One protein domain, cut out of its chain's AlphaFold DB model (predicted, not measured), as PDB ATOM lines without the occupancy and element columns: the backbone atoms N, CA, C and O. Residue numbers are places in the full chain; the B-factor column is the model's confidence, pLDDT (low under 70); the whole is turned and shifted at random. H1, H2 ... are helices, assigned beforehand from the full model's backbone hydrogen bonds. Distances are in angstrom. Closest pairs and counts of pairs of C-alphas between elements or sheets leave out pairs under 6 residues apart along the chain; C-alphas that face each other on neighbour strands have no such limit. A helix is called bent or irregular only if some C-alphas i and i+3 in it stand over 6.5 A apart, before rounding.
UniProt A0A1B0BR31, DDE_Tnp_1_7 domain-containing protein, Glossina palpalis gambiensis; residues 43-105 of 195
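Overview. This is residues 43 to 105 of the 195 residues of the protein "DDE_Tnp_1_7 domain-containing protein" of Glossina palpalis gambiensis (UniProt A0A1B0BR31). Two long helices make an open L: H2, the longest helix, begins beside the second half of H1 and runs away from it, its far arm H2b sticking out free. The printed part has 63 residues, with two named helices, H1 then H2, and no named strand: all helix. It is extended, with a radius of gyration of the C-alphas of 16.6 A, and flat, spanning 49 by 37 by 15 A.

Along the chain. H2, residues 77 to 105, was assigned as one helix by its hydrogen bonds but is bent: C-alphas 88 and 91 are 7.0 A apart. Arm H2a, residues 77 to 88, measures 16.3 A; arm H2b, residues 91 to 105, measures 22.2 A and ends at C-alpha 105 (-3.073, -37.440, 33.235). H1, residues 47 to 71, measures 36.4 A from C-alpha 47 (-36.354, -9.965, 39.730).

Arrangement. H2a and H2b stand at a steep tilt of 44 degrees. H2a, with residues 77 to 81 alone, only just touches residues 60 to 64 of H1, with 3 pairs of C-alphas within 8 A; the closest C-alphas, of Trp 64 and Arg 77, are 6.6 A apart. H1 and H2a are about perpendicular, at 74 degrees. H1 and H2b are apart. In H1, H2a and H2b every O i to N i+4 pair is within hydrogen-bond range.

Size, cuts and confidence. The C-alphas farthest apart, of Glu 69 and Lys 105, are 49.0 A apart. The printed part has no cut, and the link from H1 to H2 is tight. Residues 98 to 105 have pLDDT under 70.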
ATOM      1  N   LYS A  43     -35.634 -19.262  45.007       86.38
ATOM      2  CA  LYS A  43     -35.620 -18.047  45.826       86.38
ATOM      3  C   LYS A  43     -34.485 -17.139  45.354       86.38
ATOM      4  O   LYS A  43     -33.312 -17.431  45.563       86.38
ATOM      5  N   SER A  44     -34.847 -16.008  44.762       83.19
ATOM      6  CA  SER A  44     -33.910 -15.011  44.258       83.19
ATOM      7  C   SER A  44     -34.366 -13.609  44.641       83.19
ATOM      8  O   SER A  44     -35.554 -13.304  44.613       83.19
ATOM      9  N   GLN A  45     -33.411 -12.743  44.975       84.94
ATOM     10  CA  GLN A  45     -33.650 -11.301  45.139       84.94
ATOM     11  C   GLN A  45     -33.539 -10.542  43.807       84.94
ATOM     12  O   GLN A  45     -33.825  -9.351  43.736       84.94
ATOM     13  N   ARG A  46     -33.110 -11.219  42.736       87.00
ATOM     14  CA  ARG A  46     -32.967 -10.638  41.402       87.00
ATOM     15  C   ARG A  46     -34.249 -10.900  40.618       87.00
ATOM     16  O   ARG A  46     -34.438 -12.005  40.112       87.00
ATOM     17  N   TRP A  47     -35.099  -9.881  40.492       88.88
ATOM     18  CA  TRP A  47     -36.354  -9.965  39.730       88.88
ATOM     19  C   TRP A  47     -36.195 -10.508  38.296       88.88
ATOM     20  O   TRP A  47     -37.081 -11.252  37.873       88.88
ATOM     21  N   PRO A  48     -35.098 -10.252  37.545       88.31
ATOM     22  CA  PRO A  48     -35.001 -10.771  36.184       88.31
ATOM     23  C   PRO A  48     -34.887 -12.293  36.145       88.31
ATOM     24  O   PRO A  48     -35.453 -12.928  35.263       88.31
ATOM     25  N   LEU A  49     -34.218 -12.885  37.141       84.75
ATOM     26  CA  LEU A  49     -34.114 -14.336  37.259       84.75
ATOM     27  C   LEU A  49     -35.488 -14.965  37.512       84.75
ATOM     28  O   LEU A  49     -35.786 -16.025  36.976       84.75
ATOM     29  N   GLN A  50     -36.350 -14.283  38.270       86.00
ATOM     30  CA  GLN A  50     -37.724 -14.731  38.491       86.00
ATOM     31  C   GLN A  50     -38.543 -14.716  37.196       86.00
ATOM     32  O   GLN A  50     -39.313 -15.638  36.937       86.00
ATOM     33  N   VAL A  51     -38.372 -13.679  36.372       87.88
ATOM     34  CA  VAL A  51     -39.029 -13.598  35.061       87.88
ATOM     35  C   VAL A  51     -38.499 -14.682  34.127       87.88
ATOM     36  O   VAL A  51     -39.295 -15.342  33.467       87.88
ATOM     37  N   PHE A  52     -37.189 -14.933  34.123       88.44
ATOM     38  CA  PHE A  52     -36.595 -16.032  33.366       88.44
ATOM     39  C   PHE A  52     -37.182 -17.391  33.772       88.44
ATOM     40  O   PHE A  52     -37.613 -18.151  32.909       88.44
ATOM     41  N   SER A  53     -37.303 -17.673  35.073       89.00
ATOM     42  CA  SER A  53     -37.961 -18.897  35.541       89.00
ATOM     43  C   SER A  53     -39.424 -18.994  35.087       89.00
ATOM     44  O   SER A  53     -39.857 -20.072  34.699       89.00
ATOM     45  N   ASN A  54     -40.177 -17.886  35.061       90.12
ATOM     46  CA  ASN A  54     -41.544 -17.892  34.519       90.12
ATOM     47  C   ASN A  54     -41.572 -18.248  33.021       90.12
ATOM     48  O   ASN A  54     -42.471 -18.960  32.581       90.12
ATOM     49  N   ILE A  55     -40.607 -17.746  32.242       92.19
ATOM     50  CA  ILE A  55     -40.490 -18.060  30.812       92.19
ATOM     51  C   ILE A  55     -40.188 -19.548  30.628       92.19
ATOM     52  O   ILE A  55     -40.829 -20.186  29.800       92.19
ATOM     53  N   LEU A  56     -39.275 -20.116  31.422       93.12
ATOM     54  CA  LEU A  56     -38.972 -21.549  31.380       93.12
ATOM     55  C   LEU A  56     -40.191 -22.417  31.723       93.12
ATOM     56  O   LEU A  56     -40.455 -23.396  31.026       93.12
ATOM     57  N   ASP A  57     -40.964 -22.038  32.745       92.50
ATOM     58  CA  ASP A  57     -42.182 -22.763  33.123       92.50
ATOM     59  C   ASP A  57     -43.205 -22.790  31.977       92.50
ATOM     60  O   ASP A  57     -43.824 -23.824  31.719       92.50
ATOM     61  N   LEU A  58     -43.377 -21.660  31.277       92.12
ATOM     62  CA  LEU A  58     -44.260 -21.556  30.114       92.12
ATOM     63  C   LEU A  58     -43.717 -22.345  28.922       92.12
ATOM     64  O   LEU A  58     -44.467 -23.118  28.329       92.12
ATOM     65  N   ALA A  59     -42.424 -22.207  28.620       94.25
ATOM     66  CA  ALA A  59     -41.762 -22.903  27.522       94.25
ATOM     67  C   ALA A  59     -41.903 -24.425  27.657       94.25
ATOM     68  O   ALA A  59     -42.273 -25.091  26.692       94.25
ATOM     69  N   GLY A  60     -41.703 -24.965  28.864       93.50
ATOM     70  CA  GLY A  60     -41.874 -26.392  29.144       93.50
ATOM     71  C   GLY A  60     -43.323 -26.884  29.026       93.50
ATOM     72  O   GLY A  60     -43.554 -28.051  28.725       93.50
ATOM     73  N   ILE A  61     -44.321 -26.020  29.253       93.31
ATOM     74  CA  ILE A  61     -45.732 -26.360  28.999       93.31
ATOM     75  C   ILE A  61     -46.010 -26.361  27.498       93.31
ATOM     76  O   ILE A  61     -46.639 -27.294  27.004       93.31
ATOM     77  N   THR A  62     -45.559 -25.329  26.781       93.56
ATOM     78  CA  THR A  62     -45.804 -25.196  25.341       93.56
ATOM     79  C   THR A  62     -45.102 -26.280  24.536       93.56
ATOM     80  O   THR A  62     -45.709 -26.826  23.623       93.56
ATOM     81  N   SER A  63     -43.868 -26.649  24.897       94.94
ATOM     82  CA  SER A  63     -43.137 -27.720  24.217       94.94
ATOM     83  C   SER A  63     -43.772 -29.086  24.459       94.94
ATOM     84  O   SER A  63     -43.880 -29.869  23.525       94.94
ATOM     85  N   TRP A  64     -44.269 -29.353  25.671       94.94
ATOM     86  CA  TRP A  64     -44.996 -30.589  25.968       94.94
ATOM     87  C   TRP A  64     -46.310 -30.700  25.181       94.94
ATOM     88  O   TRP A  64     -46.616 -31.767  24.658       94.94
ATOM     89  N   ILE A  65     -47.084 -29.612  25.078       92.75
ATOM     90  CA  ILE A  65     -48.315 -29.594  24.267       92.75
ATOM     91  C   ILE A  65     -47.978 -29.865  22.798       92.75
ATOM     92  O   ILE A  65     -48.577 -30.750  22.197       92.75
ATOM     93  N   LEU A  66     -46.983 -29.158  22.258       95.31
ATOM     94  CA  LEU A  66     -46.558 -29.314  20.869       95.31
ATOM     95  C   LEU A  66     -46.022 -30.720  20.583       95.31
ATOM     96  O   LEU A  66     -46.322 -31.282  19.538       95.31
ATOM     97  N   TYR A  67     -45.272 -31.309  21.516       94.56
ATOM     98  CA  TYR A  67     -44.801 -32.687  21.405       94.56
ATOM     99  C   TYR A  67     -45.977 -33.658  21.277       94.56
ATOM    100  O   TYR A  67     -46.022 -34.428  20.326       94.56
ATOM    101  N   LYS A  68     -46.973 -33.550  22.166       94.62
ATOM    102  CA  LYS A  68     -48.184 -34.377  22.102       94.62
ATOM    103  C   LYS A  68     -48.948 -34.209  20.790       94.62
ATOM    104  O   LYS A  68     -49.449 -35.188  20.259       94.62
ATOM    105  N   GLU A  69     -49.055 -32.983  20.284       94.19
ATOM    106  CA  GLU A  69     -49.731 -32.706  19.011       94.19
ATOM    107  C   GLU A  69     -48.954 -33.250  17.803       94.19
ATOM    108  O   GLU A  69     -49.564 -33.629  16.807       94.19
ATOM    109  N   ALA A  70     -47.623 -33.290  17.878       94.75
ATOM    110  CA  ALA A  70     -46.768 -33.725  16.780       94.75
ATOM    111  C   ALA A  70     -46.577 -35.247  16.715       94.75
ATOM    112  O   ALA A  70     -46.482 -35.794  15.618       94.75
ATOM    113  N   THR A  71     -46.484 -35.925  17.862       92.50
ATOM    114  CA  THR A  71     -46.215 -37.373  17.929       92.50
ATOM    115  C   THR A  71     -47.463 -38.212  18.188       92.50
ATOM    116  O   THR A  71     -47.417 -39.421  17.987       92.50
ATOM    117  N   ASP A  72     -48.565 -37.590  18.623       90.94
ATOM    118  CA  ASP A  72     -49.785 -38.258  19.107       90.94
ATOM    119  C   ASP A  72     -49.520 -39.234  20.277       90.94
ATOM    120  O   ASP A  72     -50.323 -40.112  20.591       90.94
ATOM    121  N   GLU A  73     -48.378 -39.082  20.958       90.00
ATOM    122  CA  GLU A  73     -47.997 -39.928  22.086       90.00
ATOM    123  C   GLU A  73     -48.537 -39.389  23.418       90.00
ATOM    124  O   GLU A  73     -48.477 -38.197  23.750       90.00
ATOM    125  N   GLU A  74     -49.018 -40.305  24.258       89.81
ATOM    126  CA  GLU A  74     -49.429 -39.990  25.621       89.81
ATOM    127  C   GLU A  74     -48.250 -40.061  26.597       89.81
ATOM    128  O   GLU A  74     -48.097 -41.009  27.364       89.81
ATOM    129  N   ILE A  75     -47.431 -39.008  26.620       93.62
ATOM    130  CA  ILE A  75     -46.384 -38.838  27.635       93.62
ATOM    131  C   ILE A  75     -46.866 -37.981  28.813       93.62
ATOM    132  O   ILE A  75     -47.496 -36.923  28.655       93.62
ATOM    133  N   SER A  76     -46.537 -38.412  30.035       95.00
ATOM    134  CA  SER A  76     -46.755 -37.581  31.220       95.00
ATOM    135  C   SER A  76     -45.830 -36.359  31.180       95.00
ATOM    136  O   SER A  76     -44.668 -36.456  30.795       95.00
ATOM    137  N   ARG A  77     -46.311 -35.192  31.625       93.38
ATOM    138  CA  ARG A  77     -45.477 -33.977  31.631       93.38
ATOM    139  C   ARG A  77     -44.196 -34.134  32.457       93.38
ATOM    140  O   ARG A  77     -43.184 -33.538  32.118       93.38
ATOM    141  N   GLN A  78     -44.249 -34.891  33.551       94.81
ATOM    142  CA  GLN A  78     -43.077 -35.138  34.390       94.81
ATOM    143  C   GLN A  78     -41.995 -35.880  33.612       94.81
ATOM    144  O   GLN A  78     -40.854 -35.439  33.607       94.81
ATOM    145  N   GLU A  79     -42.386 -36.962  32.943       95.25
ATOM    146  CA  GLU A  79     -41.487 -37.781  32.135       95.25
ATOM    147  C   GLU A  79     -40.878 -36.966  30.992       95.25
ATOM    148  O   GLU A  79     -39.663 -36.915  30.847       95.25
ATOM    149  N   PHE A  80     -41.712 -36.211  30.272       96.25
ATOM    150  CA  PHE A  80     -41.252 -35.303  29.222       96.25
ATOM    151  C   PHE A  80     -40.206 -34.297  29.726       96.25
ATOM    152  O   PHE A  80     -39.185 -34.080  29.083       96.25
ATOM    153  N   LEU A  81     -40.434 -33.681  30.894       95.31
ATOM    154  CA  LEU A  81     -39.481 -32.729  31.471       95.31
ATOM    155  C   LEU A  81     -38.175 -33.398  31.917       95.31
ATOM    156  O   LEU A  81     -37.130 -32.756  31.841       95.31
ATOM    157  N   PHE A  82     -38.216 -34.651  32.383       95.00
ATOM    158  CA  PHE A  82     -37.006 -35.403  32.721       95.00
ATOM    159  C   PHE A  82     -36.173 -35.714  31.483       95.00
ATOM    160  O   PHE A  82     -34.985 -35.406  31.483       95.00
ATOM    161  N   GLN A  83     -36.802 -36.238  30.430       94.88
ATOM    162  CA  GLN A  83     -36.135 -36.529  29.159       94.88
ATOM    163  C   GLN A  83     -35.530 -35.259  28.558       94.88
ATOM    164  O   GLN A  83     -34.343 -35.221  28.245       94.88
ATOM    165  N   LEU A  84     -36.301 -34.167  28.532       93.88
ATOM    166  CA  LEU A  84     -35.821 -32.866  28.072       93.88
ATOM    167  C   LEU A  84     -34.603 -32.378  28.876       93.88
ATOM    168  O   LEU A  84     -33.640 -31.869  28.307       93.88
ATOM    169  N   ALA A  85     -34.634 -32.501  30.205       92.56
ATOM    170  CA  ALA A  85     -33.527 -32.071  31.056       92.56
ATOM    171  C   ALA A  85     -32.275 -32.943  30.878       92.56
ATOM    172  O   ALA A  85     -31.157 -32.427  30.945       92.56
ATOM    173  N   GLU A  86     -32.455 -34.246  30.664       92.44
ATOM    174  CA  GLU A  86     -31.369 -35.173  30.366       92.44
ATOM    175  C   GLU A  86     -30.709 -34.812  29.035       92.44
ATOM    176  O   GLU A  86     -29.505 -34.558  29.014       92.44
ATOM    177  N   GLU A  87     -31.499 -34.681  27.965       92.12
ATOM    178  CA  GLU A  87     -31.034 -34.313  26.624       92.12
ATOM    179  C   GLU A  87     -30.215 -33.019  26.640       92.12
ATOM    180  O   GLU A  87     -29.055 -33.018  26.215       92.12
ATOM    181  N   LEU A  88     -30.768 -31.953  27.233       89.00
ATOM    182  CA  LEU A  88     -30.098 -30.655  27.373       89.00
ATOM    183  C   LEU A  88     -28.827 -30.721  28.237       89.00
ATOM    184  O   LEU A  88     -27.928 -29.895  28.089       89.00
ATOM    185  N   GLY A  89     -28.747 -31.675  29.167       87.12
ATOM    186  CA  GLY A  89     -27.601 -31.852  30.056       87.12
ATOM    187  C   GLY A  89     -26.470 -32.695  29.465       87.12
ATOM    188  O   GLY A  89     -25.333 -32.592  29.935       87.12
ATOM    189  N   THR A  90     -26.751 -33.534  28.465       86.62
ATOM    190  CA  THR A  90     -25.801 -34.557  28.000       86.62
ATOM    191  C   THR A  90     -24.507 -33.983  27.419       86.62
ATOM    192  O   THR A  90     -23.433 -34.511  27.707       86.62
ATOM    193  N   GLU A  91     -24.569 -32.906  26.634       80.69
ATOM    194  CA  GLU A  91     -23.388 -32.287  26.009       80.69
ATOM    195  C   GLU A  91     -22.439 -31.712  27.062       80.69
ATOM    196  O   GLU A  91     -21.264 -32.078  27.121       80.69
ATOM    197  N   TYR A  92     -22.985 -30.930  27.994       81.31
ATOM    198  CA  TYR A  92     -22.231 -30.366  29.111       81.31
ATOM    199  C   TYR A  92     -21.589 -31.450  29.994       81.31
ATOM    200  O   TYR A  92     -20.449 -31.319  30.448       81.31
ATOM    201  N   GLN A  93     -22.307 -32.550  30.254       80.25
ATOM    202  CA  GLN A  93     -21.767 -33.663  31.039       80.25
ATOM    203  C   GLN A  93     -20.581 -34.339  30.340       80.25
ATOM    204  O   GLN A  93     -19.595 -34.660  31.008       80.25
ATOM    205  N   LYS A  94     -20.647 -34.518  29.015       80.06
ATOM    206  CA  LYS A  94     -19.556 -35.095  28.212       80.06
ATOM    207  C   LYS A  94     -18.310 -34.208  28.251       80.06
ATOM    208  O   LYS A  94     -17.220 -34.700  28.534       80.06
ATOM    209  N   GLU A  95     -18.466 -32.898  28.067       77.62
ATOM    210  CA  GLU A  95     -17.354 -31.933  28.134       77.62
ATOM    211  C   GLU A  95     -16.675 -31.911  29.513       77.62
ATOM    212  O   GLU A  95     -15.443 -31.869  29.634       77.62
ATOM    213  N   LYS A  96     -17.473 -32.001  30.583       75.25
ATOM    214  CA  LYS A  96     -16.962 -32.062  31.955       75.25
ATOM    215  C   LYS A  96     -16.153 -33.335  32.226       75.25
ATOM    216  O   LYS A  96     -15.120 -33.258  32.891       75.25
ATOM    217  N   GLN A  97     -16.594 -34.485  31.713       71.00
ATOM    218  CA  GLN A  97     -15.877 -35.758  31.873       71.00
ATOM    219  C   GLN A  97     -14.515 -35.731  31.163       71.00
ATOM    220  O   GLN A  97     -13.505 -36.089  31.770       71.00
ATOM    221  N   ILE A  98     -14.454 -35.185  29.942       68.56
ATOM    222  CA  ILE A  98     -13.202 -34.986  29.184       68.56
ATOM    223  C   ILE A  98     -12.222 -34.092  29.964       68.56
ATOM    224  O   ILE A  98     -11.028 -34.386  30.072       68.56
ATOM    225  N   SER A  99     -12.736 -33.023  30.573       59.31
ATOM    226  CA  SER A  99     -11.935 -32.089  31.373       59.31
ATOM    227  C   SER A  99     -11.381 -32.732  32.658       59.31
ATOM    228  O   SER A  99     -10.267 -32.423  33.086       59.31
ATOM    229  N   GLN A 100     -12.118 -33.667  33.271       55.34
ATOM    230  CA  GLN A 100     -11.683 -34.392  34.474       55.34
ATOM    231  C   GLN A 100     -10.655 -35.497  34.183       55.34
ATOM    232  O   GLN A 100      -9.743 -35.707  34.989       55.34
ATOM    233  N   GLU A 101     -10.717 -36.160  33.027       48.78
ATOM    234  CA  GLU A 101      -9.681 -37.121  32.614       48.78
ATOM    235  C   GLU A 101      -8.338 -36.445  32.291       48.78
ATOM    236  O   GLU A 101      -7.273 -37.006  32.566       48.78
ATOM    237  N   CYS A 102      -8.360 -35.209  31.782       42.59
ATOM    238  CA  CYS A 102      -7.148 -34.428  31.508       42.59
ATOM    239  C   CYS A 102      -6.411 -34.010  32.801       42.59
ATOM    240  O   CYS A 102      -5.176 -34.012  32.868       42.59
ATOM    241  N   SER A 103      -7.159 -33.765  33.883       42.44
ATOM    242  CA  SER A 103      -6.579 -33.461  35.196       42.44
ATOM    243  C   SER A 103      -5.896 -34.675  35.845       42.44
ATOM    244  O   SER A 103      -4.951 -34.499  36.611       42.44
ATOM    245  N   SER A 104      -6.320 -35.900  35.516       45.38
ATOM    246  CA  SER A 104      -5.722 -37.137  36.044       45.38
ATOM    247  C   SER A 104      -4.438 -37.544  35.309       45.38
ATOM    248  O   SER A 104      -3.546 -38.135  35.911       45.38
ATOM    249  N   LYS A 105      -4.293 -37.179  34.026       44.00
ATOM    250  CA  LYS A 105      -3.073 -37.440  33.235       44.00
ATOM    251  C   LYS A 105      -1.933 -36.459  33.538       44.00
ATOM    252  O   LYS A 105      -0.771 -36.801  33.344       44.00
TER     253      LYS A 105